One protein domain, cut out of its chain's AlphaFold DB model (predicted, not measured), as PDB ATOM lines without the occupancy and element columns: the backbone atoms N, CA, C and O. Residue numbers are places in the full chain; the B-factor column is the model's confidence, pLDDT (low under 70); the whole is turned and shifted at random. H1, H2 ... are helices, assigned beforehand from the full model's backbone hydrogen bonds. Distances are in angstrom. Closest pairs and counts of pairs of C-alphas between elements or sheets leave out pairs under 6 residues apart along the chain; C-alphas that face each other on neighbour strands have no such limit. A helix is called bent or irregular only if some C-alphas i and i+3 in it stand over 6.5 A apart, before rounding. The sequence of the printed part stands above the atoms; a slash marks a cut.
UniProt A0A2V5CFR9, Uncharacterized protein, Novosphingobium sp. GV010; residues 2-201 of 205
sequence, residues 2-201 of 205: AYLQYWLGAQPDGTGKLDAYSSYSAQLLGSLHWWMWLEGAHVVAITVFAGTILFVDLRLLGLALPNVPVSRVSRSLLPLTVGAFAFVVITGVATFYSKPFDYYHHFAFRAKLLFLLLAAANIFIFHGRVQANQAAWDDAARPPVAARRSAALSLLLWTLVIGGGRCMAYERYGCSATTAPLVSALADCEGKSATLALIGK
ATOM      1  N   ALA A   2      -4.566 -17.853 -44.542       89.12
ATOM      2  CA  ALA A   2      -4.998 -16.579 -43.972       89.12
ATOM      3  C   ALA A   2      -6.500 -16.561 -43.619       89.12
ATOM      4  O   ALA A   2      -6.841 -16.288 -42.474       89.12
ATOM      5  N   TYR A   3      -7.375 -16.959 -44.555       89.75
ATOM      6  CA  TYR A   3      -8.828 -17.062 -44.329       89.75
ATOM      7  C   TYR A   3      -9.196 -17.864 -43.069       89.75
ATOM      8  O   TYR A   3     -10.027 -17.436 -42.275       89.75
ATOM      9  N   LEU A   4      -8.523 -19.002 -42.861       88.81
ATOM     10  CA  LEU A   4      -8.741 -19.869 -41.702       88.81
ATOM     11  C   LEU A   4      -8.320 -19.201 -40.390       88.81
ATOM     12  O   LEU A   4      -8.946 -19.468 -39.375       88.81
ATOM     13  N   GLN A   5      -7.272 -18.371 -40.417       91.94
ATOM     14  CA  GLN A   5      -6.727 -17.742 -39.216       91.94
ATOM     15  C   GLN A   5      -7.465 -16.456 -38.817       91.94
ATOM     16  O   GLN A   5      -7.680 -16.222 -37.631       91.94
ATOM     17  N   TYR A   6      -7.831 -15.610 -39.787       92.25
ATOM     18  CA  TYR A   6      -8.291 -14.244 -39.493       92.25
ATOM     19  C   TYR A   6      -9.761 -13.963 -39.830       92.25
ATOM     20  O   TYR A   6     -10.303 -12.995 -39.316       92.25
ATOM     21  N   TRP A   7     -10.424 -14.785 -40.652       92.62
ATOM     22  CA  TRP A   7     -11.814 -14.526 -41.067       92.62
ATOM     23  C   TRP A   7     -12.787 -15.602 -40.593       92.62
ATOM     24  O   TRP A   7     -13.920 -15.293 -40.233       92.62
ATOM     25  N   LEU A   8     -12.384 -16.873 -40.594       93.81
ATOM     26  CA  LEU A   8     -13.293 -17.965 -40.261       93.81
ATOM     27  C   LEU A   8     -13.750 -17.885 -38.793       93.81
ATOM     28  O   LEU A   8     -12.968 -18.091 -37.864       93.81
ATOM     29  N   GLY A   9     -15.042 -17.614 -38.603       91.56
ATOM     30  CA  GLY A   9     -15.652 -17.454 -37.281       91.56
ATOM     31  C   GLY A   9     -15.406 -16.093 -36.624       91.56
ATOM     32  O   GLY A   9     -15.882 -15.896 -35.511       91.56
ATOM     33  N   ALA A  10     -14.708 -15.165 -37.291       93.62
ATOM     34  CA  ALA A  10     -14.471 -13.822 -36.771       93.62
ATOM     35  C   ALA A  10     -15.777 -13.007 -36.732       93.62
ATOM     36  O   ALA A  10     -16.577 -13.045 -37.670       93.62
ATOM     37  N   GLN A  11     -15.989 -12.283 -35.637       93.88
ATOM     38  CA  GLN A  11     -17.128 -11.403 -35.400       93.88
ATOM     39  C   GLN A  11     -16.741  -9.935 -35.638       93.88
ATOM     40  O   GLN A  11     -15.580  -9.577 -35.428       93.88
ATOM     41  N   PRO A  12     -17.680  -9.074 -36.066       92.38
ATOM     42  CA  PRO A  12     -17.420  -7.647 -36.198       92.38
ATOM     43  C   PRO A  12     -17.189  -6.989 -34.832       92.38
ATOM     44  O   PRO A  12     -17.897  -7.283 -33.866       92.38
ATOM     45  N   ASP A  13     -16.240  -6.066 -34.770       88.88
ATOM     46  CA  ASP A  13     -16.021  -5.175 -33.641       88.88
ATOM     47  C   ASP A  13     -17.011  -3.988 -33.660       88.88
ATOM     48  O   ASP A  13     -17.847  -3.838 -34.557       88.88
ATOM     49  N   GLY A  14     -16.903  -3.090 -32.675       86.81
ATOM     50  CA  GLY A  14     -17.735  -1.880 -32.601       86.81
ATOM     51  C   GLY A  14     -17.528  -0.879 -33.749       86.81
ATOM     52  O   GLY A  14     -18.301   0.070 -33.862       86.81
ATOM     53  N   THR A  15     -16.508  -1.070 -34.592       88.69
ATOM     54  CA  THR A  15     -16.202  -0.230 -35.761       88.69
ATOM     55  C   THR A  15     -16.670  -0.850 -37.081       88.69
ATOM     56  O   THR A  15     -16.590  -0.203 -38.126       88.69
ATOM     57  N   GLY A  16     -17.201  -2.079 -37.043       87.06
ATOM     58  CA  GLY A  16     -17.647  -2.834 -38.213       87.06
ATOM     59  C   GLY A  16     -16.534  -3.609 -38.925       87.06
ATOM     60  O   GLY A  16     -16.803  -4.220 -39.960       87.06
ATOM     61  N   LYS A  17     -15.303  -3.611 -38.395       91.06
ATOM     62  CA  LYS A  17     -14.205  -4.466 -38.874       91.06
ATOM     63  C   LYS A  17     -14.275  -5.837 -38.218       91.06
ATOM     64  O   LYS A  17     -14.805  -5.968 -37.124       91.06
ATOM     65  N   LEU A  18     -13.730  -6.869 -38.856       92.44
ATOM     66  CA  LEU A  18     -13.662  -8.195 -38.233       92.44
ATOM     67  C   LEU A  18     -12.566  -8.234 -37.162       92.44
ATOM     68  O   LEU A  18     -11.432  -7.857 -37.444       92.44
ATOM     69  N   ASP A  19     -12.884  -8.744 -35.973       92.00
ATOM     70  CA  ASP A  19     -11.912  -8.987 -34.907       92.00
ATOM     71  C   ASP A  19     -11.210 -10.337 -35.115       92.00
ATOM     72  O   ASP A  19     -11.813 -11.402 -34.944       92.00
ATOM     73  N   ALA A  20      -9.915 -10.311 -35.443       89.44
ATOM     74  CA  ALA A  20      -9.115 -11.520 -35.622       89.44
ATOM     75  C   ALA A  20      -9.055 -12.405 -34.372       89.44
ATOM     76  O   ALA A  20      -8.964 -13.628 -34.496       89.44
ATOM     77  N   TYR A  21      -9.099 -11.816 -33.173       89.69
ATOM     78  CA  TYR A  21      -9.016 -12.559 -31.915       89.69
ATOM     79  C   TYR A  21     -10.286 -13.361 -31.628       89.69
ATOM     80  O   TYR A  21     -10.247 -14.348 -30.892       89.69
ATOM     81  N   SER A  22     -11.398 -12.979 -32.254       91.25
ATOM     82  CA  SER A  22     -12.660 -13.707 -32.180       91.25
ATOM     83  C   SER A  22     -12.742 -14.894 -33.153       91.25
ATOM     84  O   SER A  22     -13.705 -15.657 -33.091       91.25
ATOM     85  N   SER A  23     -11.752 -15.106 -34.031       92.62
ATOM     86  CA  SER A  23     -11.761 -16.226 -34.982       92.62
ATOM     87  C   SER A  23     -11.722 -17.588 -34.277       92.62
ATOM     88  O   SER A  23     -11.192 -17.729 -33.174       92.62
ATOM     89  N   TYR A  24     -12.245 -18.638 -34.915       92.94
ATOM     90  CA  TYR A  24     -12.261 -19.978 -34.306       92.94
ATOM     91  C   TYR A  24     -10.854 -20.522 -34.021       92.94
ATOM     92  O   TYR A  24     -10.644 -21.207 -33.019       92.94
ATOM     93  N   SER A  25      -9.873 -20.191 -34.863       92.31
ATOM     94  CA  SER A  25      -8.473 -20.549 -34.627       92.31
ATOM     95  C   SER A  25      -7.898 -19.833 -33.401       92.31
ATOM     96  O   SER A  25      -7.200 -20.454 -32.596       92.31
ATOM     97  N   ALA A  26      -8.232 -18.547 -33.220       91.56
ATOM     98  CA  ALA A  26      -7.804 -17.757 -32.068       91.56
ATOM     99  C   ALA A  26      -8.475 -18.232 -30.771       91.56
ATOM    100  O   ALA A  26      -7.803 -18.350 -29.748       91.56
ATOM    101  N   GLN A  27      -9.756 -18.609 -30.819       92.31
ATOM    102  CA  GLN A  27     -10.470 -19.197 -29.681       92.31
ATOM    103  C   GLN A  27      -9.870 -20.542 -29.247       92.31
ATOM    104  O   GLN A  27      -9.693 -20.782 -28.051       92.31
ATOM    105  N   LEU A  28      -9.517 -21.411 -30.203       91.38
ATOM    106  CA  LEU A  28      -8.837 -22.676 -29.911       91.38
ATOM    107  C   LEU A  28      -7.497 -22.435 -29.209       91.38
ATOM    108  O   LEU A  28      -7.213 -23.068 -28.193       91.38
ATOM    109  N   LEU A  29      -6.692 -21.512 -29.739       90.31
ATOM    110  CA  LEU A  29      -5.397 -21.162 -29.164       90.31
ATOM    111  C   LEU A  29      -5.524 -20.507 -27.781       90.31
ATOM    112  O   LEU A  29      -4.718 -20.775 -26.894       90.31
ATOM    113  N   GLY A  30      -6.516 -19.633 -27.602       89.88
ATOM    114  CA  GLY A  30      -6.759 -18.909 -26.355       89.88
ATOM    115  C   GLY A  30      -7.314 -19.789 -25.231       89.88
ATOM    116  O   GLY A  30      -7.256 -19.411 -24.061       89.88
ATOM    117  N   SER A  31      -7.830 -20.980 -25.551       90.75
ATOM    118  CA  SER A  31      -8.339 -21.922 -24.558       90.75
ATOM    119  C   SER A  31      -7.198 -22.652 -23.843       90.75
ATOM    120  O   SER A  31      -6.686 -23.655 -24.334       90.75
ATOM    121  N   LEU A  32      -6.837 -22.196 -22.638       84.62
ATOM    122  CA  LEU A  32      -5.757 -22.783 -21.826       84.62
ATOM    123  C   LEU A  32      -5.860 -24.310 -21.664       84.62
ATOM    124  O   LEU A  32      -4.866 -25.019 -21.800       84.62
ATOM    125  N   HIS A  33      -7.061 -24.824 -21.385       90.38
ATOM    126  CA  HIS A  33      -7.262 -26.256 -21.167       90.38
ATOM    127  C   HIS A  33      -7.204 -27.032 -22.483       90.38
ATOM    128  O   HIS A  33      -6.438 -27.987 -22.592       90.38
ATOM    129  N   TRP A  34      -7.981 -26.624 -23.493       90.50
ATOM    130  CA  TRP A  34      -8.037 -27.374 -24.747       90.50
ATOM    131  C   TRP A  34      -6.722 -27.344 -25.508       90.50
ATOM    132  O   TRP A  34      -6.316 -28.378 -26.032       90.50
ATOM    133  N   TRP A  35      -6.034 -26.203 -25.519       91.75
ATOM    134  CA  TRP A  35      -4.737 -26.079 -26.164       91.75
ATOM    135  C   TRP A  35      -3.700 -27.013 -25.531       91.75
ATOM    136  O   TRP A  35      -3.051 -27.782 -26.239       91.75
ATOM    137  N   MET A  36      -3.604 -27.028 -24.197       91.75
ATOM    138  CA  MET A  36      -2.631 -27.867 -23.495       91.75
ATOM    139  C   MET A  36      -2.914 -29.364 -23.666       91.75
ATOM    140  O   MET A  36      -1.989 -30.141 -23.908       91.75
ATOM    141  N   TRP A  37      -4.185 -29.780 -23.597       94.44
ATOM    142  CA  TRP A  37      -4.562 -31.169 -23.867       94.44
ATOM    143  C   TRP A  37      -4.278 -31.570 -25.312       94.44
ATOM    144  O   TRP A  37      -3.784 -32.671 -25.545       94.44
ATOM    145  N   LEU A  38      -4.552 -30.688 -26.275       95.12
ATOM    146  CA  LEU A  38      -4.329 -30.953 -27.691       95.12
ATOM    147  C   LEU A  38      -2.838 -31.104 -28.015       95.12
ATOM    148  O   LEU A  38      -2.448 -32.103 -28.621       95.12
ATOM    149  N   GLU A  39      -2.001 -30.152 -27.592       92.94
ATOM    150  CA  GLU A  39      -0.551 -30.231 -27.797       92.94
ATOM    151  C   GLU A  39       0.054 -31.433 -27.063       92.94
ATOM    152  O   GLU A  39       0.848 -32.177 -27.643       92.94
ATOM    153  N   GLY A  40      -0.355 -31.670 -25.812       94.44
ATOM    154  CA  GLY A  40       0.101 -32.815 -25.027       94.44
ATOM    155  C   GLY A  40      -0.263 -34.146 -25.685       94.44
ATOM    156  O   GLY A  40       0.601 -35.009 -25.865       94.44
ATOM    157  N   ALA A  41      -1.517 -34.295 -26.120       96.25
ATOM    158  CA  ALA A  41      -1.979 -35.475 -26.842       96.25
ATOM    159  C   ALA A  41      -1.210 -35.670 -28.155       96.25
ATOM    160  O   ALA A  41      -0.816 -36.796 -28.458       96.25
ATOM    161  N   HIS A  42      -0.937 -34.594 -28.901       95.94
ATOM    162  CA  HIS A  42      -0.154 -34.656 -30.134       95.94
ATOM    163  C   HIS A  42       1.265 -35.186 -29.888       95.94
ATOM    164  O   HIS A  42       1.727 -36.079 -30.599       95.94
ATOM    165  N   VAL A  43       1.952 -34.684 -28.856       95.44
ATOM    166  CA  VAL A  43       3.315 -35.125 -28.521       95.44
ATOM    167  C   VAL A  43       3.331 -36.586 -28.077       95.44
ATOM    168  O   VAL A  43       4.156 -37.352 -28.573       95.44
ATOM    169  N   VAL A  44       2.396 -37.007 -27.218       96.75
ATOM    170  CA  VAL A  44       2.278 -38.414 -26.794       96.75
ATOM    171  C   VAL A  44       2.015 -39.326 -27.995       96.75
ATOM    172  O   VAL A  44       2.665 -40.362 -28.140       96.75
ATOM    173  N   ALA A  45       1.114 -38.921 -28.892       97.06
ATOM    174  CA  ALA A  45       0.814 -39.652 -30.118       97.06
ATOM    175  C   ALA A  45       2.062 -39.819 -30.996       97.06
ATOM    176  O   ALA A  45       2.336 -40.920 -31.479       97.06
ATOM    177  N   ILE A  46       2.850 -38.747 -31.154       96.50
ATOM    178  CA  ILE A  46       4.124 -38.779 -31.879       96.50
ATOM    179  C   ILE A  46       5.099 -39.736 -31.200       96.50
ATOM    180  O   ILE A  46       5.749 -40.504 -31.899       96.50
ATOM    181  N   THR A  47       5.210 -39.727 -29.869       96.38
ATOM    182  CA  THR A  47       6.116 -40.633 -29.146       96.38
ATOM    183  C   THR A  47       5.752 -42.094 -29.379       96.38
ATOM    184  O   THR A  47       6.639 -42.897 -29.660       96.38
ATOM    185  N   VAL A  48       4.463 -42.440 -29.319       97.19
ATOM    186  CA  VAL A  48       4.000 -43.806 -29.600       97.19
ATOM    187  C   VAL A  48       4.300 -44.177 -31.052       97.19
ATOM    188  O   VAL A  48       4.944 -45.193 -31.304       97.19
ATOM    189  N   PHE A  49       3.898 -43.335 -32.003       97.56
ATOM    190  CA  PHE A  49       4.074 -43.583 -33.433       97.56
ATOM    191  C   PHE A  49       5.554 -43.678 -33.851       97.56
ATOM    192  O   PHE A  49       5.962 -44.613 -34.535       97.56
ATOM    193  N   ALA A  50       6.388 -42.732 -33.424       96.31
ATOM    194  CA  ALA A  50       7.815 -42.747 -33.718       96.31
ATOM    195  C   ALA A  50       8.525 -43.895 -32.990       96.31
ATOM    196  O   ALA A  50       9.455 -44.483 -33.536       96.31
ATOM    197  N   GLY A  51       8.071 -44.246 -31.783       95.94
ATOM    198  CA  GLY A  51       8.581 -45.382 -31.024       95.94
ATOM    199  C   GLY A  51       8.366 -46.708 -31.749       95.94
ATOM    200  O   GLY A  51       9.299 -47.506 -31.844       95.94
ATOM    201  N   THR A  52       7.182 -46.945 -32.323       96.25
ATOM    202  CA  THR A  52       6.942 -48.182 -33.081       96.25
ATOM    203  C   THR A  52       7.822 -48.271 -34.328       96.25
ATOM    204  O   THR A  52       8.386 -49.332 -34.597       96.25
ATOM    205  N   ILE A  53       8.006 -47.164 -35.052       95.62
ATOM    206  CA  ILE A  53       8.910 -47.100 -36.212       95.62
ATOM    207  C   ILE A  53      10.359 -47.343 -35.788       95.62
ATOM    208  O   ILE A  53      11.042 -48.160 -36.403       95.62
ATOM    209  N   LEU A  54      10.803 -46.714 -34.696       96.25
ATOM    210  CA  LEU A  54      12.144 -46.889 -34.145       96.25
ATOM    211  C   LEU A  54      12.456 -48.366 -33.881       96.25
ATOM    212  O   LEU A  54      13.521 -48.840 -34.271       96.25
ATOM    213  N   PHE A  55      11.538 -49.119 -33.269       95.81
ATOM    214  CA  PHE A  55      11.752 -50.548 -33.010       95.81
ATOM    215  C   PHE A  55      11.876 -51.379 -34.293       95.81
ATOM    216  O   PHE A  55      12.743 -52.255 -34.366       95.81
ATOM    217  N   VAL A  56      11.046 -51.107 -35.305       95.12
ATOM    218  CA  VAL A  56      11.135 -51.792 -36.606       95.12
ATOM    219  C   VAL A  56      12.458 -51.456 -37.297       95.12
ATOM    220  O   VAL A  56      13.161 -52.362 -37.744       95.12
ATOM    221  N   ASP A  57      12.848 -50.184 -37.327       96.12
ATOM    222  CA  ASP A  57      14.070 -49.735 -37.994       96.12
ATOM    223  C   ASP A  57      15.336 -50.241 -37.288       96.12
ATOM    224  O   ASP A  57      16.259 -50.727 -37.943       96.12
ATOM    225  N   LEU A  58      15.379 -50.229 -35.949       96.06
ATOM    226  CA  LEU A  58      16.485 -50.821 -35.185       96.06
ATOM    227  C   LEU A  58      16.602 -52.327 -35.430       96.06
ATOM    228  O   LEU A  58      17.717 -52.857 -35.509       96.06
ATOM    229  N   ARG A  59      15.469 -53.020 -35.595       95.50
ATOM    230  CA  ARG A  59      15.461 -54.431 -35.979       95.50
ATOM    231  C   ARG A  59      15.983 -54.645 -37.398       95.50
ATOM    232  O   ARG A  59      16.780 -55.562 -37.612       95.50
ATOM    233  N   LEU A  60      15.585 -53.802 -38.350       94.62
ATOM    234  CA  LEU A  60      16.083 -53.841 -39.728       94.62
ATOM    235  C   LEU A  60      17.583 -53.536 -39.820       94.62
ATOM    236  O   LEU A  60      18.274 -54.089 -40.674       94.62
ATOM    237  N   LEU A  61      18.103 -52.697 -38.924       95.56
ATOM    238  CA  LEU A  61      19.531 -52.410 -38.790       95.56
ATOM    239  C   LEU A  61      20.319 -53.538 -38.104       95.56
ATOM    240  O   LEU A  61      21.547 -53.564 -38.203       95.56
ATOM    241  N   GLY A  62      19.636 -54.479 -37.444       92.81
ATOM    242  CA  GLY A  62      20.254 -55.543 -36.649       92.81
ATOM    243  C   GLY A  62      20.819 -55.057 -35.309       92.81
ATOM    244  O   GLY A  62      21.695 -55.711 -34.749       92.81
ATOM    245  N   LEU A  63      20.352 -53.903 -34.816       93.94
ATOM    246  CA  LEU A  63      20.772 -53.308 -33.540       93.94
ATOM    247  C   LEU A  63      19.864 -53.724 -32.374       93.94
ATOM    248  O   LEU A  63      20.309 -53.737 -31.232       93.94
ATOM    249  N   ALA A  64      18.609 -54.082 -32.658       93.31
ATOM    250  CA  ALA A  64      17.648 -54.563 -31.670       93.31
ATOM    251  C   ALA A  64      16.945 -55.838 -32.156       93.31
ATOM    252  O   ALA A  64      16.721 -56.013 -33.351       93.31
ATOM    253  N   LEU A  65      16.573 -56.720 -31.223       91.38
ATOM    254  CA  LEU A  65      15.801 -57.944 -31.488       91.38
ATOM    255  C   LEU A  65      16.353 -58.845 -32.629       91.38
ATOM    256  O   LEU A  65      15.549 -59.416 -33.366       91.38
ATOM    257  N   PRO A  66      17.681 -59.035 -32.798       90.88
ATOM    258  CA  PRO A  66      18.243 -59.726 -33.970       90.88
ATOM    259  C   PRO A  66      17.772 -61.183 -34.120       90.88
ATOM    260  O   PRO A  66      17.795 -61.716 -35.223       90.88
ATOM    261  N   ASN A  67      17.311 -61.803 -33.029       91.25
ATOM    262  CA  ASN A  67      16.829 -63.186 -32.994       91.25
ATOM    263  C   ASN A  67      15.320 -63.321 -33.275       91.25
ATOM    264  O   ASN A  67      14.787 -64.426 -33.239       91.25
ATOM    265  N   VAL A  68      14.603 -62.214 -33.485       93.38
ATOM    266  CA  VAL A  68      13.159 -62.218 -33.758       93.38
ATOM    267  C   VAL A  68      12.936 -61.981 -35.253       93.38
ATOM    268  O   VAL A  68      13.547 -61.056 -35.787       93.38
ATOM    269  N   PRO A  69      12.057 -62.731 -35.939       94.19
ATOM    270  CA  PRO A  69      11.762 -62.482 -37.350       94.19
ATOM    271  C   PRO A  69      11.234 -61.057 -37.564       94.19
ATOM    272  O   PRO A  69      10.406 -60.577 -36.778       94.19
ATOM    273  N   VAL A  70      11.681 -60.372 -38.620       93.06
ATOM    274  CA  VAL A  70      11.268 -58.983 -38.909       93.06
ATOM    275  C   VAL A  70       9.746 -58.889 -39.064       93.06
ATOM    276  O   VAL A  70       9.120 -57.981 -38.518       93.06
ATOM    277  N   SER A  71       9.125 -59.868 -39.724       93.06
ATOM    278  CA  SER A  71       7.679 -59.937 -39.944       93.06
ATOM    279  C   SER A  71       6.887 -59.988 -38.641       93.06
ATOM    280  O   SER A  71       5.828 -59.366 -38.545       93.06
ATOM    281  N   ARG A  72       7.406 -60.677 -37.617       94.25
ATOM    282  CA  ARG A  72       6.770 -60.761 -36.299       94.25
ATOM    283  C   ARG A  72       6.782 -59.401 -35.610       94.25
ATOM    284  O   ARG A  72       5.750 -58.984 -35.097       94.25
ATOM    285  N   VAL A  73       7.916 -58.698 -35.640       94.12
ATOM    286  CA  VAL A  73       8.029 -57.350 -35.059       94.12
ATOM    287  C   VAL A  73       7.089 -56.382 -35.777       94.12
ATOM    288  O   VAL A  73       6.282 -55.714 -35.132       94.12
ATOM    289  N   SER A  74       7.128 -56.351 -37.114       91.88
ATOM    290  CA  SER A  74       6.284 -55.455 -37.907       91.88
ATOM    291  C   SER A  74       4.793 -55.736 -37.719       91.88
ATOM    292  O   SER A  74       4.037 -54.791 -37.522       91.88
ATOM    293  N   ARG A  75       4.347 -57.002 -37.728       93.44
ATOM    294  CA  ARG A  75       2.923 -57.350 -37.543       93.44
ATOM    295  C   ARG A  75       2.398 -56.956 -36.167       93.44
ATOM    296  O   ARG A  75       1.285 -56.450 -36.083       93.44
ATOM    297  N   SER A  76       3.188 -57.161 -35.114       94.44
ATOM    298  CA  SER A  76       2.781 -56.803 -33.751       94.44
ATOM    299  C   SER A  76       2.658 -55.291 -33.562       94.44
ATOM    300  O   SER A  76       1.773 -54.834 -32.844       94.44
ATOM    301  N   LEU A  77       3.529 -54.509 -34.208       95.19
ATOM    302  CA  LEU A  77       3.545 -53.053 -34.066       95.19
ATOM    303  C   LEU A  77       2.608 -52.336 -35.040       95.19
ATOM    304  O   LEU A  77       2.139 -51.249 -34.721       95.19
ATOM    305  N   LEU A  78       2.290 -52.930 -36.193       93.44
ATOM    306  CA  LEU A  78       1.455 -52.319 -37.229       93.44
ATOM    307  C   LEU A  78       0.124 -51.727 -36.723       93.44
ATOM    308  O   LEU A  78      -0.128 -50.565 -37.048       93.44
ATOM    309  N   PRO A  79      -0.721 -52.433 -35.938       95.38
ATOM    310  CA  PRO A  79      -1.989 -51.856 -35.483       95.38
ATOM    311  C   PRO A  79      -1.771 -50.624 -34.599       95.38
ATOM    312  O   PRO A  79      -2.485 -49.631 -34.737       95.38
ATOM    313  N   LEU A  80      -0.740 -50.654 -33.749       96.94
ATOM    314  CA  LEU A  80      -0.372 -49.523 -32.906       96.94
ATOM    315  C   LEU A  80       0.181 -48.362 -33.742       96.94
ATOM    316  O   LEU A  80      -0.216 -47.223 -33.525       96.94
ATOM    317  N   THR A  81       1.036 -48.640 -34.731       95.62
ATOM    318  CA  THR A  81       1.575 -47.634 -35.656       95.62
ATOM    319  C   THR A  81       0.460 -46.939 -36.429       95.62
ATOM    320  O   THR A  81       0.447 -45.716 -36.498       95.62
ATOM    321  N   VAL A  82      -0.495 -47.686 -36.990       95.88
ATOM    322  CA  VAL A  82      -1.605 -47.112 -37.770       95.88
ATOM    323  C   VAL A  82      -2.541 -46.300 -36.876       95.88
ATOM    324  O   VAL A  82      -2.896 -45.176 -37.232       95.88
ATOM    325  N   GLY A  83      -2.897 -46.824 -35.698       97.56
ATOM    326  CA  GLY A  83      -3.730 -46.103 -34.734       97.56
ATOM    327  C   GLY A  83      -3.072 -44.809 -34.252       97.56
ATOM    328  O   GLY A  83      -3.689 -43.743 -34.287       97.56
ATOM    329  N   ALA A  84      -1.792 -44.875 -33.878       97.12
ATOM    330  CA  ALA A  84      -1.027 -43.706 -33.464       97.12
ATOM    331  C   ALA A  84      -0.848 -42.708 -34.618       97.12
ATOM    332  O   ALA A  84      -1.003 -41.513 -34.401       97.12
ATOM    333  N   PHE A  85      -0.606 -43.170 -35.850       95.56
ATOM    334  CA  PHE A  85      -0.509 -42.303 -37.029       95.56
ATOM    335  C   PHE A  85      -1.800 -41.522 -37.277       95.56
ATOM    336  O   PHE A  85      -1.757 -40.304 -37.441       95.56
ATOM    337  N   ALA A  86      -2.950 -42.202 -37.262       97.12
ATOM    338  CA  ALA A  86      -4.246 -41.552 -37.433       97.12
ATOM    339  C   ALA A  86      -4.457 -40.471 -36.362       97.12
ATOM    340  O   ALA A  86      -4.838 -39.342 -36.674       97.12
ATOM    341  N   PHE A  87      -4.124 -40.786 -35.110       97.75
ATOM    342  CA  PHE A  87      -4.246 -39.846 -34.002       97.75
ATOM    343  C   PHE A  87      -3.266 -38.662 -34.114       97.75
ATOM    344  O   PHE A  87      -3.667 -37.518 -33.896       97.75
ATOM    345  N   VAL A  88      -2.015 -38.891 -34.541       97.06
ATOM    346  CA  VAL A  88      -1.020 -37.841 -34.843       97.06
ATOM    347  C   VAL A  88      -1.511 -36.909 -35.948       97.06
ATOM    348  O   VAL A  88      -1.333 -35.699 -35.836       97.06
ATOM    349  N   VAL A  89      -2.128 -37.438 -37.007       96.00
ATOM    350  CA  VAL A  89      -2.657 -36.623 -38.110       96.00
ATOM    351  C   VAL A  89      -3.819 -35.758 -37.631       96.00
ATOM    352  O   VAL A  89      -3.799 -34.553 -37.865       96.00
ATOM    353  N   ILE A  90      -4.794 -36.335 -36.921       97.19
ATOM    354  CA  ILE A  90      -5.959 -35.596 -36.408       97.19
ATOM    355  C   ILE A  90      -5.509 -34.465 -35.478       97.19
ATOM    356  O   ILE A  90      -5.850 -33.302 -35.692       97.19
ATOM    357  N   THR A  91      -4.697 -34.800 -34.474       96.81
ATOM    358  CA  THR A  91      -4.178 -33.818 -33.513       96.81
ATOM    359  C   THR A  91      -3.270 -32.795 -34.186       96.81
ATOM    360  O   THR A  91      -3.384 -31.611 -33.904       96.81
ATOM    361  N   GLY A  92      -2.433 -33.205 -35.141       94.69
ATOM    362  CA  GLY A  92      -1.531 -32.309 -35.862       94.69
ATOM    363  C   GLY A  92      -2.257 -31.314 -36.763       94.69
ATOM    364  O   GLY A  92      -1.859 -30.154 -36.825       94.69
ATOM    365  N   VAL A  93      -3.338 -31.734 -37.427       95.06
ATOM    366  CA  VAL A  93      -4.210 -30.833 -38.198       95.06
ATOM    367  C   VAL A  93      -4.914 -29.846 -37.269       95.06
ATOM    368  O   VAL A  93      -4.960 -28.657 -37.579       95.06
ATOM    369  N   ALA A  94      -5.405 -30.304 -36.117       94.38
ATOM    370  CA  ALA A  94      -6.029 -29.436 -35.122       94.38
ATOM    371  C   ALA A  94      -5.034 -28.422 -34.525       94.38
ATOM    372  O   ALA A  94      -5.359 -27.243 -34.414       94.38
ATOM    373  N   THR A  95      -3.801 -28.834 -34.210       93.56
ATOM    374  CA  THR A  95      -2.741 -27.915 -33.769       93.56
ATOM    375  C   THR A  95      -2.388 -26.935 -34.881       93.56
ATOM    376  O   THR A  95      -2.286 -25.745 -34.627       93.56
ATOM    377  N   PHE A  96      -2.257 -27.394 -36.129       93.38
ATOM    378  CA  PHE A  96      -1.995 -26.514 -37.269       93.38
ATOM    379  C   PHE A  96      -3.106 -25.470 -37.470       93.38
ATOM    380  O   PHE A  96      -2.822 -24.324 -37.810       93.38
ATOM    381  N   TYR A  97      -4.362 -25.846 -37.221       93.62
ATOM    382  CA  TYR A  97      -5.525 -24.974 -37.352       93.62
ATOM    383  C   TYR A  97      -5.547 -23.796 -36.365       93.62
ATOM    384  O   TYR A  97      -6.231 -22.814 -36.635       93.62
ATOM    385  N   SER A  98      -4.793 -23.826 -35.262       91.88
ATOM    386  CA  SER A  98      -4.776 -22.704 -34.309       91.88
ATOM    387  C   SER A  98      -4.073 -21.457 -34.858       91.88
ATOM    388  O   SER A  98      -4.481 -20.333 -34.572       91.88
ATOM    389  N   LYS A  99      -3.026 -21.648 -35.669       90.31
ATOM    390  CA  LYS A  99      -2.225 -20.586 -36.298       90.31
ATOM    391  C   LYS A  99      -1.761 -20.992 -37.709       90.31
ATOM    392  O   LYS A  99      -0.560 -21.047 -37.984       90.31
ATOM    393  N   PRO A 100      -2.683 -21.308 -38.635       91.81
ATOM    394  CA  PRO A 100      -2.341 -21.965 -39.894       91.81
ATOM    395  C   PRO A 100      -1.541 -21.057 -40.831       91.81
ATOM    396  O   PRO A 100      -0.708 -21.538 -41.598       91.81
ATOM    397  N   PHE A 101      -1.782 -19.744 -40.793       91.31
ATOM    398  CA  PHE A 101      -1.037 -18.775 -41.591       91.31
ATOM    399  C   PHE A 101       0.379 -18.581 -41.043       91.31
ATOM    400  O   PHE A 101       1.339 -18.660 -41.808       91.31
ATOM    401  N   ASP A 102       0.534 -18.439 -39.725       88.88
ATOM    402  CA  ASP A 102       1.862 -18.300 -39.121       88.88
ATOM    403  C   ASP A 102       2.711 -19.563 -39.252       88.88
ATOM    404  O   ASP A 102       3.895 -19.469 -39.581       88.88
ATOM    405  N   TYR A 103       2.119 -20.743 -39.049       90.88
ATOM    406  CA  TYR A 103       2.836 -22.005 -39.199       90.88
ATOM    407  C   TYR A 103       3.228 -22.280 -40.648       90.88
ATOM    408  O   TYR A 103       4.325 -22.774 -40.888       90.88
ATOM    409  N   TYR A 104       2.387 -21.936 -41.628       91.31
ATOM    410  CA  TYR A 104       2.739 -22.135 -43.034       91.31
ATOM    411  C   TYR A 104       3.951 -21.292 -43.456       91.31
ATOM    412  O   TYR A 104       4.860 -21.812 -44.102       91.31
ATOM    413  N   HIS A 105       4.014 -20.028 -43.024       91.00
ATOM    414  CA  HIS A 105       5.145 -19.126 -43.284       91.00
ATOM    415  C   HIS A 105       6.314 -19.322 -42.300       91.00
ATOM    416  O   HIS A 105       7.065 -18.393 -41.996       91.00
ATOM    417  N   HIS A 106       6.476 -20.541 -41.785       89.56
ATOM    418  CA  HIS A 106       7.587 -20.929 -40.932       89.56
ATOM    419  C   HIS A 106       8.478 -21.943 -41.654       89.56
ATOM    420  O   HIS A 106       8.020 -23.011 -42.076       89.56
ATOM    421  N   PHE A 107       9.779 -21.654 -41.747       90.19
ATOM    422  CA  PHE A 107      10.736 -22.504 -42.467       90.19
ATOM    423  C   PHE A 107      10.688 -23.966 -41.993       90.19
ATOM    424  O   PHE A 107      10.566 -24.887 -42.801       90.19
ATOM    425  N   ALA A 108      10.724 -24.184 -40.673       90.88
ATOM    426  CA  ALA A 108      10.748 -25.533 -40.109       90.88
ATOM    427  C   ALA A 108       9.476 -26.340 -40.429       90.88
ATOM    428  O   ALA A 108       9.558 -27.554 -40.592       90.88
ATOM    429  N   PHE A 109       8.318 -25.683 -40.569       91.62
ATOM    430  CA  PHE A 109       7.071 -26.359 -40.925       91.62
ATOM    431  C   PHE A 109       7.098 -26.814 -42.387       91.62
ATOM    432  O   PHE A 109       6.816 -27.973 -42.682       91.62
ATOM    433  N   ARG A 110       7.525 -25.942 -43.308       92.31
ATOM    434  CA  ARG A 110       7.655 -26.292 -44.732       92.31
ATOM    435  C   ARG A 110       8.695 -27.391 -44.953       92.31
ATOM    436  O   ARG A 110       8.427 -28.345 -45.678       92.31
ATOM    437  N   ALA A 111       9.839 -27.313 -44.270       92.69
ATOM    438  CA  ALA A 111      10.842 -28.375 -44.283       92.69
ATOM    439  C   ALA A 111      10.272 -29.700 -43.744       92.69
ATOM    440  O   ALA A 111      10.453 -30.748 -44.364       92.69
ATOM    441  N   LYS A 112       9.511 -29.657 -42.641       93.38
ATOM    442  CA  LYS A 112       8.811 -30.824 -42.082       93.38
ATOM    443  C   LYS A 112       7.862 -31.464 -43.101       93.38
ATOM    444  O   LYS A 112       7.861 -32.688 -43.213       93.38
ATOM    445  N   LEU A 113       7.098 -30.677 -43.864       94.00
ATOM    446  CA  LEU A 113       6.227 -31.203 -44.925       94.00
ATOM    447  C   LEU A 113       7.023 -31.932 -46.018       94.00
ATOM    448  O   LEU A 113       6.626 -33.018 -46.435       94.00
ATOM    449  N   LEU A 114       8.174 -31.394 -46.436       95.62
ATOM    450  CA  LEU A 114       9.055 -32.072 -47.395       95.62
ATOM    451  C   LEU A 114       9.599 -33.392 -46.832       95.62
ATOM    452  O   LEU A 114       9.571 -34.410 -47.522       95.62
ATOM    453  N   PHE A 115      10.043 -33.412 -45.573       96.56
ATOM    454  CA  PHE A 115      10.520 -34.642 -44.937       96.56
ATOM    455  C   PHE A 115       9.416 -35.688 -44.766       96.56
ATOM    456  O   PHE A 115       9.692 -36.873 -44.932       96.56
ATOM    457  N   LEU A 116       8.170 -35.277 -44.512       95.44
ATOM    458  CA  LEU A 116       7.017 -36.184 -44.497       95.44
ATOM    459  C   LEU A 116       6.770 -36.818 -45.874       95.44
ATOM    460  O   LEU A 116       6.539 -38.024 -45.947       95.44
ATOM    461  N   LEU A 117       6.879 -36.049 -46.963       96.38
ATOM    462  CA  LEU A 117       6.772 -36.588 -48.326       96.38
ATOM    463  C   LEU A 117       7.898 -37.582 -48.632       96.38
ATOM    464  O   LEU A 117       7.649 -38.652 -49.187       96.38
ATOM    465  N   LEU A 118       9.131 -37.265 -48.230       97.44
ATOM    466  CA  LEU A 118      10.270 -38.175 -48.374       97.44
ATOM    467  C   LEU A 118      10.105 -39.442 -47.522       97.44
ATOM    468  O   LEU A 118      10.448 -40.530 -47.980       97.44
ATOM    469  N   ALA A 119       9.551 -39.326 -46.313       95.69
ATOM    470  CA  ALA A 119       9.275 -40.465 -45.441       95.69
ATOM    471  C   ALA A 119       8.205 -41.376 -46.055       95.69
ATOM    472  O   ALA A 119       8.411 -42.586 -46.134       95.69
ATOM    473  N   ALA A 120       7.119 -40.800 -46.577       94.50
ATOM    474  CA  ALA A 120       6.112 -41.532 -47.339       94.50
ATOM    475  C   ALA A 120       6.728 -42.246 -48.553       94.50
ATOM    476  O   ALA A 120       6.516 -43.444 -48.730       94.50
ATOM    477  N   ALA A 121       7.555 -41.559 -49.346       96.62
ATOM    478  CA  ALA A 121       8.251 -42.175 -50.474       96.62
ATOM    479  C   ALA A 121       9.151 -43.346 -50.036       96.62
ATOM    480  O   ALA A 121       9.122 -44.407 -50.661       96.62
ATOM    481  N   ASN A 122       9.904 -43.197 -48.939       96.88
ATOM    482  CA  ASN A 122      10.728 -44.274 -48.387       96.88
ATOM    483  C   ASN A 122       9.877 -45.484 -47.963       96.88
ATOM    484  O   ASN A 122      10.246 -46.610 -48.281       96.88
ATOM    485  N   ILE A 123       8.725 -45.262 -47.321       93.25
ATOM    486  CA  ILE A 123       7.776 -46.317 -46.929       93.25
ATOM    487  C   ILE A 123       7.254 -47.064 -48.165       93.25
ATOM    488  O   ILE A 123       7.305 -48.294 -48.207       93.25
ATOM    489  N   PHE A 124       6.811 -46.347 -49.203       94.12
ATOM    490  CA  PHE A 124       6.327 -46.973 -50.439       94.12
ATOM    491  C   PHE A 124       7.418 -47.781 -51.149       94.12
ATOM    492  O   PHE A 124       7.163 -48.896 -51.605       94.12
ATOM    493  N   ILE A 125       8.645 -47.258 -51.217       93.56
ATOM    494  CA  ILE A 125       9.786 -47.974 -51.802       93.56
ATOM    495  C   ILE A 125      10.135 -49.209 -50.964       93.56
ATOM    496  O   ILE A 125      10.409 -50.275 -51.525       93.56
ATOM    497  N   PHE A 126      10.109 -49.090 -49.636       92.50
ATOM    498  CA  PHE A 126      10.383 -50.200 -48.735       92.50
ATOM    499  C   PHE A 126       9.368 -51.326 -48.930       92.50
ATOM    500  O   PHE A 126       9.766 -52.433 -49.280       92.50
ATOM    501  N   HIS A 127       8.070 -51.045 -48.802       90.19
ATOM    502  CA  HIS A 127       7.022 -52.057 -48.955       90.19
ATOM    503  C   HIS A 127       6.934 -52.612 -50.384       90.19
ATOM    504  O   HIS A 127       6.760 -53.814 -50.563       90.19
ATOM    505  N   GLY A 128       7.092 -51.764 -51.406       89.19
ATOM    506  CA  GLY A 128       6.928 -52.166 -52.805       89.19
ATOM    507  C   GLY A 128       8.126 -52.894 -53.415       89.19
ATOM    508  O   GLY A 128       7.952 -53.672 -54.349       89.19
ATOM    509  N   ARG A 129       9.352 -52.644 -52.933       89.31
ATOM    510  CA  ARG A 129      10.576 -53.226 -53.524       89.31
ATOM    511  C   ARG A 129      11.402 -54.012 -52.524       89.31
ATOM    512  O   ARG A 129      11.807 -55.133 -52.806       89.31
ATOM    513  N   VAL A 130      11.686 -53.422 -51.368       83.94
ATOM    514  CA  VAL A 130      12.638 -53.999 -50.410       83.94
ATOM    515  C   VAL A 130      12.016 -55.170 -49.652       83.94
ATOM    516  O   VAL A 130      12.649 -56.213 -49.490       83.94
ATOM    517  N   GLN A 131      10.759 -55.022 -49.242       87.69
ATOM    518  CA  GLN A 131       9.998 -56.033 -48.522       87.69
ATOM    519  C   GLN A 131       9.446 -57.135 -49.439       87.69
ATOM    520  O   GLN A 131       9.091 -58.201 -48.950       87.69
ATOM    521  N   ALA A 132       9.436 -56.935 -50.762       87.69
ATOM    522  CA  ALA A 132       8.940 -57.931 -51.717       87.69
ATOM    523  C   ALA A 132       9.636 -59.298 -51.562       87.69
ATOM    524  O   ALA A 132       8.989 -60.337 -51.638       87.69
ATOM    525  N   ASN A 133      10.936 -59.295 -51.241       86.31
ATOM    526  CA  ASN A 133      11.723 -60.508 -50.998       86.31
ATOM    527  C   ASN A 133      11.947 -60.795 -49.502       86.31
ATOM    528  O   ASN A 133      12.918 -61.466 -49.154       86.31
ATOM    529  N   GLN A 134      11.089 -60.284 -48.606       91.00
ATOM    530  CA  GLN A 134      11.264 -60.421 -47.151       91.00
ATOM    531  C   GLN A 134      11.413 -61.871 -46.696       91.00
ATOM    532  O   GLN A 134      12.243 -62.147 -45.837       91.00
ATOM    533  N   ALA A 135      10.676 -62.803 -47.303       90.56
ATOM    534  CA  ALA A 135      10.741 -64.220 -46.949       90.56
ATOM    535  C   ALA A 135      12.165 -64.808 -47.030       90.56
ATOM    536  O   ALA A 135      12.481 -65.730 -46.288       90.56
ATOM    537  N   ALA A 136      13.044 -64.259 -47.879       91.81
ATOM    538  CA  ALA A 136      14.419 -64.736 -48.030       91.81
ATOM    539  C   ALA A 136      15.368 -64.278 -46.906       91.81
ATOM    540  O   ALA A 136      16.476 -64.797 -46.797       91.81
ATOM    541  N   TRP A 137      14.983 -63.283 -46.102       93.12
ATOM    542  CA  TRP A 137      15.852 -62.681 -45.085       93.12
ATOM    543  C   TRP A 137      15.157 -62.382 -43.753       93.12
ATOM    544  O   TRP A 137      15.764 -61.755 -42.887       93.12
ATOM    545  N   ASP A 138      13.914 -62.824 -43.563       92.94
ATOM    546  CA  ASP A 138      13.086 -62.466 -42.404       92.94
ATOM    547  C   ASP A 138      13.730 -62.843 -41.059       92.94
ATOM    548  O   ASP A 138      13.697 -62.059 -40.106       92.94
ATOM    549  N   ASP A 139      14.383 -64.008 -41.021       92.62
ATOM    550  CA  ASP A 139      15.094 -64.545 -39.856       92.62
ATOM    551  C   ASP A 139      16.561 -64.103 -39.787       92.62
ATOM    552  O   ASP A 139      17.275 -64.416 -38.832       92.62
ATOM    553  N   ALA A 140      17.049 -63.357 -40.782       91.19
ATOM    554  CA  ALA A 140      18.429 -62.908 -40.786       91.19
ATOM    555  C   ALA A 140      18.670 -61.929 -39.626       91.19
ATOM    556  O   ALA A 140      17.991 -60.903 -39.476       91.19
ATOM    557  N   ALA A 141      19.714 -62.201 -38.837       88.56
ATOM    558  CA  ALA A 141      20.167 -61.287 -37.789       88.56
ATOM    559  C   ALA A 141      20.531 -59.906 -38.366       88.56
ATOM    560  O   ALA A 141      20.317 -58.876 -37.729       88.56
ATOM    561  N   ARG A 142      21.040 -59.881 -39.607       90.38
ATOM    562  CA  ARG A 142      21.310 -58.664 -40.377       90.38
ATOM    563  C   ARG A 142      20.632 -58.744 -41.749       90.38
ATOM    564  O   ARG A 142      21.143 -59.443 -42.622       90.38
ATOM    565  N   PRO A 143      19.522 -58.017 -41.950       92.38
ATOM    566  CA  PRO A 143      18.863 -57.909 -43.246       92.38
ATOM    567  C   PRO A 143      19.769 -57.326 -44.347       92.38
ATOM    568  O   PRO A 143      20.807 -56.713 -44.052       92.38
ATOM    569  N   PRO A 144      19.373 -57.456 -45.629       94.44
ATOM    570  CA  PRO A 144      20.114 -56.916 -46.759       94.44
ATOM    571  C   PRO A 144      20.387 -55.415 -46.629       94.44
ATOM    572  O   PRO A 144      19.618 -54.660 -46.029       94.44
ATOM    573  N   VAL A 145      21.463 -54.952 -47.269       94.44
ATOM    574  CA  VAL A 145      21.899 -53.545 -47.210       94.44
ATOM    575  C   VAL A 145      20.789 -52.575 -47.633       94.44
ATOM    576  O   VAL A 145      20.675 -51.501 -47.050       94.44
ATOM    577  N   ALA A 146      19.939 -52.948 -48.595       94.00
ATOM    578  CA  ALA A 146      18.804 -52.126 -49.018       94.00
ATOM    579  C   ALA A 146      17.801 -51.865 -47.876       94.00
ATOM    580  O   ALA A 146      17.421 -50.716 -47.653       94.00
ATOM    581  N   ALA A 147      17.440 -52.902 -47.112       94.00
ATOM    582  CA  ALA A 147      16.549 -52.789 -45.956       94.00
ATOM    583  C   ALA A 147      17.156 -51.912 -44.861       94.00
ATOM    584  O   ALA A 147      16.512 -50.995 -44.360       94.00
ATOM    585  N   ARG A 148      18.445 -52.110 -44.580       95.38
ATOM    586  CA  ARG A 148      19.186 -51.299 -43.610       95.38
ATOM    587  C   ARG A 148      19.285 -49.827 -44.008       95.38
ATOM    588  O   ARG A 148      19.141 -48.954 -43.162       95.38
ATOM    589  N   ARG A 149      19.544 -49.533 -45.287       96.44
ATOM    590  CA  ARG A 149      19.610 -48.151 -45.794       96.44
ATOM    591  C   ARG A 149      18.256 -47.460 -45.689       96.44
ATOM    592  O   ARG A 149      18.213 -46.299 -45.302       96.44
ATOM    593  N   SER A 150      17.175 -48.173 -46.006       96.00
ATOM    594  CA  SER A 150      15.817 -47.644 -45.872       96.00
ATOM    595  C   SER A 150      15.449 -47.373 -44.409       96.00
ATOM    596  O   SER A 150      14.906 -46.310 -44.120       96.00
ATOM    597  N   ALA A 151      15.837 -48.258 -43.484       95.94
ATOM    598  CA  ALA A 151      15.666 -48.051 -42.046       95.94
ATOM    599  C   ALA A 151      16.475 -46.850 -41.521       95.94
ATOM    600  O   ALA A 151      15.945 -45.992 -40.825       95.94
ATOM    601  N   ALA A 152      17.751 -46.721 -41.905       97.19
ATOM    602  CA  ALA A 152      18.569 -45.567 -41.519       97.19
ATOM    603  C   ALA A 152      17.997 -44.241 -42.054       97.19
ATOM    604  O   ALA A 152      17.971 -43.240 -41.340       97.19
ATOM    605  N   LEU A 153      17.515 -44.241 -43.303       97.44
ATOM    606  CA  LEU A 153      16.866 -43.080 -43.905       97.44
ATOM    607  C   LEU A 153      15.548 -42.741 -43.197       97.44
ATOM    608  O   LEU A 153      15.294 -41.570 -42.934       97.44
ATOM    609  N   SER A 154      14.742 -43.748 -42.851       97.06
ATOM    610  CA  SER A 154      13.513 -43.589 -42.067       97.06
ATOM    611  C   SER A 154      13.795 -42.907 -40.725       97.06
ATOM    612  O   SER A 154      13.206 -41.864 -40.437       97.06
ATOM    613  N   LEU A 155      14.767 -43.408 -39.954       97.06
ATOM    614  CA  LEU A 155      15.165 -42.813 -38.673       97.06
ATOM    615  C   LEU A 155      15.629 -41.364 -38.818       97.06
ATOM    616  O   LEU A 155      15.234 -40.508 -38.024       97.06
ATOM    617  N   LEU A 156      16.440 -41.069 -39.836       97.44
ATOM    618  CA  LEU A 156      16.888 -39.706 -40.109       97.44
ATOM    619  C   LEU A 156      15.701 -38.784 -40.427       97.44
ATOM    620  O   LEU A 156      15.583 -37.713 -39.836       97.44
ATOM    621  N   LEU A 157      14.806 -39.206 -41.323       97.50
ATOM    622  CA  LEU A 157      13.642 -38.418 -41.729       97.50
ATOM    623  C   LEU A 157      12.692 -38.163 -40.556       97.50
ATOM    624  O   LEU A 157      12.305 -37.017 -40.339       97.50
ATOM    625  N   TRP A 158      12.364 -39.179 -39.754       96.25
ATOM    626  CA  TRP A 158      11.507 -38.997 -38.580       96.25
ATOM    627  C   TRP A 158      12.161 -38.124 -37.509       96.25
ATOM    628  O   TRP A 158      11.486 -37.278 -36.924       96.25
ATOM    629  N   THR A 159      13.478 -38.235 -37.316       96.19
ATOM    630  CA  THR A 159      14.228 -37.336 -36.425       96.19
ATOM    631  C   THR A 159      14.122 -35.884 -36.893       96.19
ATOM    632  O   THR A 159      13.851 -34.995 -36.086       96.19
ATOM    633  N   LEU A 160      14.266 -35.631 -38.198       95.69
ATOM    634  CA  LEU A 160      14.120 -34.296 -38.782       95.69
ATOM    635  C   LEU A 160      12.678 -33.774 -38.699       95.69
ATOM    636  O   LEU A 160      12.477 -32.592 -38.431       95.69
ATOM    637  N   VAL A 161      11.668 -34.633 -38.871       95.50
ATOM    638  CA  VAL A 161      10.246 -34.270 -38.720       95.50
ATOM    639  C   VAL A 161       9.923 -33.868 -37.277       95.50
ATOM    640  O   VAL A 161       9.269 -32.845 -37.055       95.50
ATOM    641  N   ILE A 162      10.387 -34.647 -36.294       94.62
ATOM    642  CA  ILE A 162      10.159 -34.395 -34.862       94.62
ATOM    643  C   ILE A 162      10.944 -33.159 -34.408       94.62
ATOM    644  O   ILE A 162      10.374 -32.244 -33.812       94.62
ATOM    645  N   GLY A 163      12.234 -33.091 -34.752       93.00
ATOM    646  CA  GLY A 163      13.090 -31.941 -34.464       93.00
ATOM    647  C   GLY A 163      12.568 -30.659 -35.114       93.00
ATOM    648  O   GLY A 163      12.479 -29.626 -34.454       93.00
ATOM    649  N   GLY A 164      12.122 -30.739 -36.371       90.38
ATOM    650  CA  GLY A 164      11.469 -29.643 -37.083       90.38
ATOM    651  C   GLY A 164      10.208 -29.157 -36.373       90.38
ATOM    652  O   GLY A 164      10.026 -27.951 -36.235       90.38
ATOM    653  N   GLY A 165       9.393 -30.074 -35.840       89.44
ATOM    654  CA  GLY A 165       8.237 -29.742 -35.005       89.44
ATOM    655  C   GLY A 165       8.616 -28.944 -33.756       89.44
ATOM    656  O   GLY A 165       8.003 -27.918 -33.480       89.44
ATOM    657  N   ARG A 166       9.676 -29.350 -33.043       90.06
ATOM    658  CA  ARG A 166      10.161 -28.603 -31.872       90.06
ATOM    659  C   ARG A 166      10.736 -27.238 -32.247       90.06
ATOM    660  O   ARG A 166      10.543 -26.277 -31.507       90.06
ATOM    661  N   CYS A 167      11.392 -27.132 -33.402       86.25
ATOM    662  CA  CYS A 167      11.904 -25.863 -33.915       86.25
ATOM    663  C   CYS A 167      10.805 -24.819 -34.166       86.25
ATOM    664  O   CYS A 167      11.107 -23.634 -34.091       86.25
ATOM    665  N   MET A 168       9.553 -25.224 -34.414       85.56
ATOM    666  CA  MET A 168       8.425 -24.294 -34.607       85.56
ATOM    667  C   MET A 168       8.045 -23.521 -33.341       85.56
ATOM    668  O   MET A 168       7.402 -22.484 -33.438       85.56
ATOM    669  N   ALA A 169       8.441 -24.005 -32.161       82.00
ATOM    670  CA  ALA A 169       8.230 -23.284 -30.908       82.00
ATOM    671  C   ALA A 169       9.206 -22.106 -30.730       82.00
ATOM    672  O   ALA A 169       9.021 -21.292 -29.830       82.00
ATOM    673  N   TYR A 170      10.262 -22.024 -31.549       79.56
ATOM    674  CA  TYR A 170      11.292 -20.998 -31.436       79.56
ATOM    675  C   TYR A 170      11.179 -19.985 -32.573       79.56
ATOM    676  O   TYR A 170      11.378 -20.306 -33.743       79.56
ATOM    677  N   GLU A 171      10.961 -18.727 -32.205       68.88
ATOM    678  CA  GLU A 171      10.691 -17.628 -33.135       68.88
ATOM    679  C   GLU A 171      11.853 -17.305 -34.090       68.88
ATOM    680  O   GLU A 171      11.630 -16.764 -35.170       68.88
ATOM    681  N   ARG A 172      13.085 -17.733 -33.767       66.88
ATOM    682  CA  ARG A 172      14.306 -17.503 -34.573       66.88
ATOM    683  C   ARG A 172      14.229 -17.995 -36.028       66.88
ATOM    684  O   ARG A 172      15.072 -17.629 -36.842       66.88
ATOM    685  N   TYR A 173      13.276 -18.872 -36.336       65.88
ATOM    686  CA  TYR A 173      13.066 -19.451 -37.666       65.88
ATOM    687  C   TYR A 173      11.816 -18.905 -38.379       65.88
ATOM    688  O   TYR A 173      11.481 -19.374 -39.471       65.88
ATOM    689  N   GLY A 174      11.130 -17.935 -37.772       72.75
ATOM    690  CA  GLY A 174      10.008 -17.219 -38.360       72.75
ATOM    691  C   GLY A 174      10.440 -15.959 -39.110       72.75
ATOM    692  O   GLY A 174      11.531 -15.421 -38.912       72.75
ATOM    693  N   CYS A 175       9.538 -15.446 -39.946       80.25
ATOM    694  CA  CYS A 175       9.770 -14.245 -40.753       80.25
ATOM    695  C   CYS A 175      10.039 -12.966 -39.947       80.25
ATOM    696  O   CYS A 175      10.601 -12.028 -40.494       80.25
ATOM    697  N   SER A 176       9.663 -12.925 -38.664       72.25
ATOM    698  CA  SER A 176       9.894 -11.755 -37.809       72.25
ATOM    699  C   SER A 176      11.314 -11.680 -37.236       72.25
ATOM    700  O   SER A 176      11.723 -10.610 -36.798       72.25
ATOM    701  N   ALA A 177      12.057 -12.792 -37.200       73.50
ATOM    702  CA  ALA A 177      13.336 -12.872 -36.486       73.50
ATOM    703  C   ALA A 177      14.521 -13.314 -37.359       73.50
ATOM    704  O   ALA A 177      15.663 -13.276 -36.901       73.50
ATOM    705  N   THR A 178      14.285 -13.754 -38.600       75.69
ATOM    706  CA  THR A 178      15.358 -14.224 -39.484       75.69
ATOM    707  C   THR A 178      15.887 -13.112 -40.390       75.69
ATOM    708  O   THR A 178      15.128 -12.446 -41.088       75.69
ATOM    709  N   THR A 179      17.209 -12.938 -40.418       73.62
ATOM    710  CA  THR A 179      17.916 -12.056 -41.369       73.62
ATOM    711  C   THR A 179      18.603 -12.840 -42.490       73.62
ATOM    712  O   THR A 179      19.188 -12.254 -43.399       73.62
ATOM    713  N   ALA A 180      18.540 -14.176 -42.447       84.31
ATOM    714  CA  ALA A 180      19.179 -15.037 -43.432       84.31
ATOM    715  C   ALA A 180      18.331 -15.110 -44.722       84.31
ATOM    716  O   ALA A 180      17.194 -15.590 -44.664       84.31
ATOM    717  N   PRO A 181      18.876 -14.733 -45.896       84.38
ATOM    718  CA  PRO A 181      18.103 -14.623 -47.139       84.38
ATOM    719  C   PRO A 181      17.554 -15.970 -47.629       84.38
ATOM    720  O   PRO A 181      16.466 -16.045 -48.192       84.38
ATOM    721  N   LEU A 182      18.279 -17.064 -47.380       85.44
ATOM    722  CA  LEU A 182      17.807 -18.402 -47.729       85.44
ATOM    723  C   LEU A 182      16.589 -18.810 -46.885       85.44
ATOM    724  O   LEU A 182      15.640 -19.390 -47.403       85.44
ATOM    725  N   VAL A 183      16.610 -18.508 -45.585       84.75
ATOM    726  CA  VAL A 183      15.529 -18.885 -44.665       84.75
ATOM    727  C   VAL A 183      14.284 -18.052 -44.947       84.75
ATOM    728  O   VAL A 183      13.189 -18.609 -44.963       84.75
ATOM    729  N   SER A 184      14.435 -16.755 -45.237       85.62
ATOM    730  CA  SER A 184      13.304 -15.888 -45.583       85.62
ATOM    731  C   SER A 184      12.627 -16.302 -46.894       85.62
ATOM    732  O   SER A 184      11.397 -16.349 -46.956       85.62
ATOM    733  N   ALA A 185      13.406 -16.691 -47.910       87.12
ATOM    734  CA  ALA A 185      12.876 -17.221 -49.165       87.12
ATOM    735  C   ALA A 185      12.153 -18.564 -48.956       87.12
ATOM    736  O   ALA A 185      11.014 -18.745 -49.389       87.12
ATOM    737  N   LEU A 186      12.774 -19.501 -48.230       88.25
ATOM    738  CA  LEU A 186      12.180 -20.813 -47.947       88.25
ATOM    739  C   LEU A 186      10.970 -20.742 -47.002       88.25
ATOM    740  O   LEU A 186      10.167 -21.672 -46.987       88.25
ATOM    741  N   ALA A 187      10.817 -19.665 -46.231       88.44
ATOM    742  CA  ALA A 187       9.642 -19.387 -45.409       88.44
ATOM    743  C   ALA A 187       8.557 -18.568 -46.140       88.44
ATOM    744  O   ALA A 187       7.449 -18.468 -45.624       88.44
ATOM    745  N   ASP A 188       8.821 -18.063 -47.354       90.81
ATOM    746  CA  ASP A 188       7.921 -17.168 -48.104       90.81
ATOM    747  C   ASP A 188       7.485 -15.944 -47.274       90.81
ATOM    748  O   ASP A 188       6.302 -15.689 -47.035       90.81
ATOM    749  N   CYS A 189       8.472 -15.206 -46.761       89.62
ATOM    750  CA  CYS A 189       8.217 -14.041 -45.912       89.62
ATOM    751  C   CYS A 189       7.651 -12.834 -46.668       89.62
ATOM    752  O   CYS A 189       6.911 -12.046 -46.082       89.62
ATOM    753  N   GLU A 190       7.964 -12.704 -47.957       90.38
ATOM    754  CA  GLU A 190       7.395 -11.671 -48.825       90.38
ATOM    755  C   GLU A 190       5.899 -11.921 -49.075       90.38
ATOM    756  O   GLU A 190       5.082 -11.017 -48.906       90.38
ATOM    757  N   GLY A 191       5.508 -13.171 -49.357       90.50
ATOM    758  CA  GLY A 191       4.097 -13.548 -49.439       90.50
ATOM    759  C   GLY A 191       3.354 -13.303 -48.122       90.50
ATOM    760  O   GLY A 191       2.217 -12.811 -48.129       90.50
ATOM    761  N   LYS A 192       4.011 -13.561 -46.980       91.56
ATOM    762  CA  LYS A 192       3.449 -13.270 -45.651       91.56
ATOM    763  C   LYS A 192       3.149 -11.777 -45.475       91.56
ATOM    764  O   LYS A 192       2.040 -11.433 -45.067       91.56
ATOM    765  N   SER A 193       4.106 -10.894 -45.771       90.62
ATOM    766  CA  SER A 193       3.950  -9.446 -45.568       90.62
ATOM    767  C   SER A 193       2.912  -8.835 -46.510       90.62
ATOM    768  O   SER A 193       2.063  -8.065 -46.058       90.62
ATOM    769  N   ALA A 194       2.911  -9.235 -47.784       92.31
ATOM    770  CA  ALA A 194       1.914  -8.801 -48.759       92.31
ATOM    771  C   ALA A 194       0.495  -9.190 -48.324       92.31
ATOM    772  O   ALA A 194      -0.420  -8.367 -48.358       92.31
ATOM    773  N   THR A 195       0.317 -10.425 -47.845       91.75
ATOM    774  CA  THR A 195      -0.983 -10.893 -47.355       91.75
ATOM    775  C   THR A 195      -1.409 -10.112 -46.110       91.75
ATOM    776  O   THR A 195      -2.521  -9.600 -46.084       91.75
ATOM    777  N   LEU A 196      -0.536  -9.926 -45.112       91.25
ATOM    778  CA  LEU A 196      -0.865  -9.144 -43.909       91.25
ATOM    779  C   LEU A 196      -1.267  -7.695 -44.226       91.25
ATOM    780  O   LEU A 196      -2.193  -7.171 -43.610       91.25
ATOM    781  N   ALA A 197      -0.628  -7.067 -45.218       90.69
ATOM    782  CA  ALA A 197      -0.981  -5.719 -45.663       90.69
ATOM    783  C   ALA A 197      -2.385  -5.640 -46.293       90.69
ATOM    784  O   ALA A 197      -3.049  -4.608 -46.193       90.69
ATOM    785  N   LEU A 198      -2.848  -6.717 -46.938       90.62
ATOM    786  CA  LEU A 198      -4.223  -6.820 -47.434       90.62
ATOM    787  C   LEU A 198      -5.208  -7.046 -46.280       90.62
ATOM    788  O   LEU A 198      -6.234  -6.377 -46.218       90.62
ATOM    789  N   ILE A 199      -4.857  -7.923 -45.336       90.94
ATOM    790  CA  ILE A 199      -5.689  -8.283 -44.175       90.94
ATOM    791  C   ILE A 199      -5.971  -7.083 -43.281       90.94
ATOM    792  O   ILE A 199      -7.122  -6.850 -42.920       90.94
ATOM    793  N   GLY A 200      -4.944  -6.289 -42.964       88.06
ATOM    794  CA  GLY A 200      -5.076  -5.138 -42.064       88.06
ATOM    795  C   GLY A 200      -6.030  -4.044 -42.562       88.06
ATOM    796  O   GLY A 200      -6.397  -3.146 -41.802       88.06
ATOM    797  N   LYS A 201      -6.466  -4.100 -43.829       89.44
ATOM    798  CA  LYS A 201      -7.506  -3.202 -44.351       89.44
ATOM    799  C   LYS A 201      -8.906  -3.589 -43.865       89.44
ATOM    800  O   LYS A 201      -9.719  -2.699 -43.636       89.44
TER     801      LYS A 201
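This is residues 2 to 201 of the 205 residues of an uncharacterized protein of Novosphingobium sp. GV010 (UniProt A0A2V5CFR9). Two long helical hairpins, H3 with H4 and H6 with H7, lie side by side as a loose bundle of four long helices; H3 packs on H7 towards the end where both hairpins turn, and the hairpins spread apart towards the other end. At that spread end are the short helices H1, H2, H5 and H8 with H9, and residues 7 to 23 reach out beyond the bundle there. The printed part has 200 residues with nine named helices, H1 to H9 in chain order, and no named strand; the class is all helix. The whole is loose, with a radius of gyration of the C-alphas of 21.1 A, and elongated, spanning 72 by 38 by 25 A.

H3, residues 32 to 61, runs 42.5 A from C-alpha 32 at (-5.757, -22.783, -21.826) to C-alpha 61 at (19.531, -52.410, -38.790). H4, residues 70 to 98, is 39.9 A long, and H7, residues 145 to 167, 32.3 A. H6, residues 107 to 136, is 42.8 A long and ends at (14.419, -64.736, -48.030). The shorter ones are H1, residues 2 to 6, H2, residues 24 to 30, H5, residues 100 to 104, and H8, residues 181 to 187. H9, residues 189 to 201, is 19.2 A long and ends at (-7.506, -3.202, -44.351). H4 is irregular, with C-alphas 76 and 79 7.1 A apart, and has a kink of 43 degrees near residue 79. H6 is irregular too, with C-alphas 132 and 135 8.1 A apart, and has a kink of 39 degrees near residue 130.

H3 and H4 touch as a hairpin, opposite ways at a shallow tilt of 28 degrees; their closest C-alphas, of Phe 49 and Ala 84, are 5.1 A apart. With residues 50 to 61 alone H3 touches H7, opposite ways at a shallow tilt of 17 degrees, closest at Asp 57 and Ala 151, C-alphas 4.7 A apart. H6 and H7 form the other hairpin, at a shallow tilt of 22 degrees, with the closest C-alphas, of Lys 112 and Val 161, 5.0 A apart. H4 and H6 are near each other. H4 touches H2 with residues 97 to 98 alone, about perpendicular at 82 degrees, the C-alphas of Ser 25 and Ser 98 being closest at 4.3 A. H1 touches H5, with the closest C-alphas, of Ala 2 and Phe 101, 5.1 A apart. H6 touches H8 with residues 107 to 110 alone, closest at Phe 107 and Ala 187, C-alphas 4.4 A apart. H9 touches no helix but is near H1 and H5. Every O i to N i+4 pair is within hydrogen-bond range in H1, H2, H3, H5, H7 and H8; in H4 it is 22 of 25, in H6 20 of 26 and in H9 8 of 9.

The two C-alphas farthest apart, of Thr 15 and Ala 136, are 72.5 A apart. The printed part has no cut. The links H1 to H2 and H7 to H8 are long, with 17 and 13 residues. The mean pLDDT of the printed part is 91.7, and residues 171 to 173 are under 70.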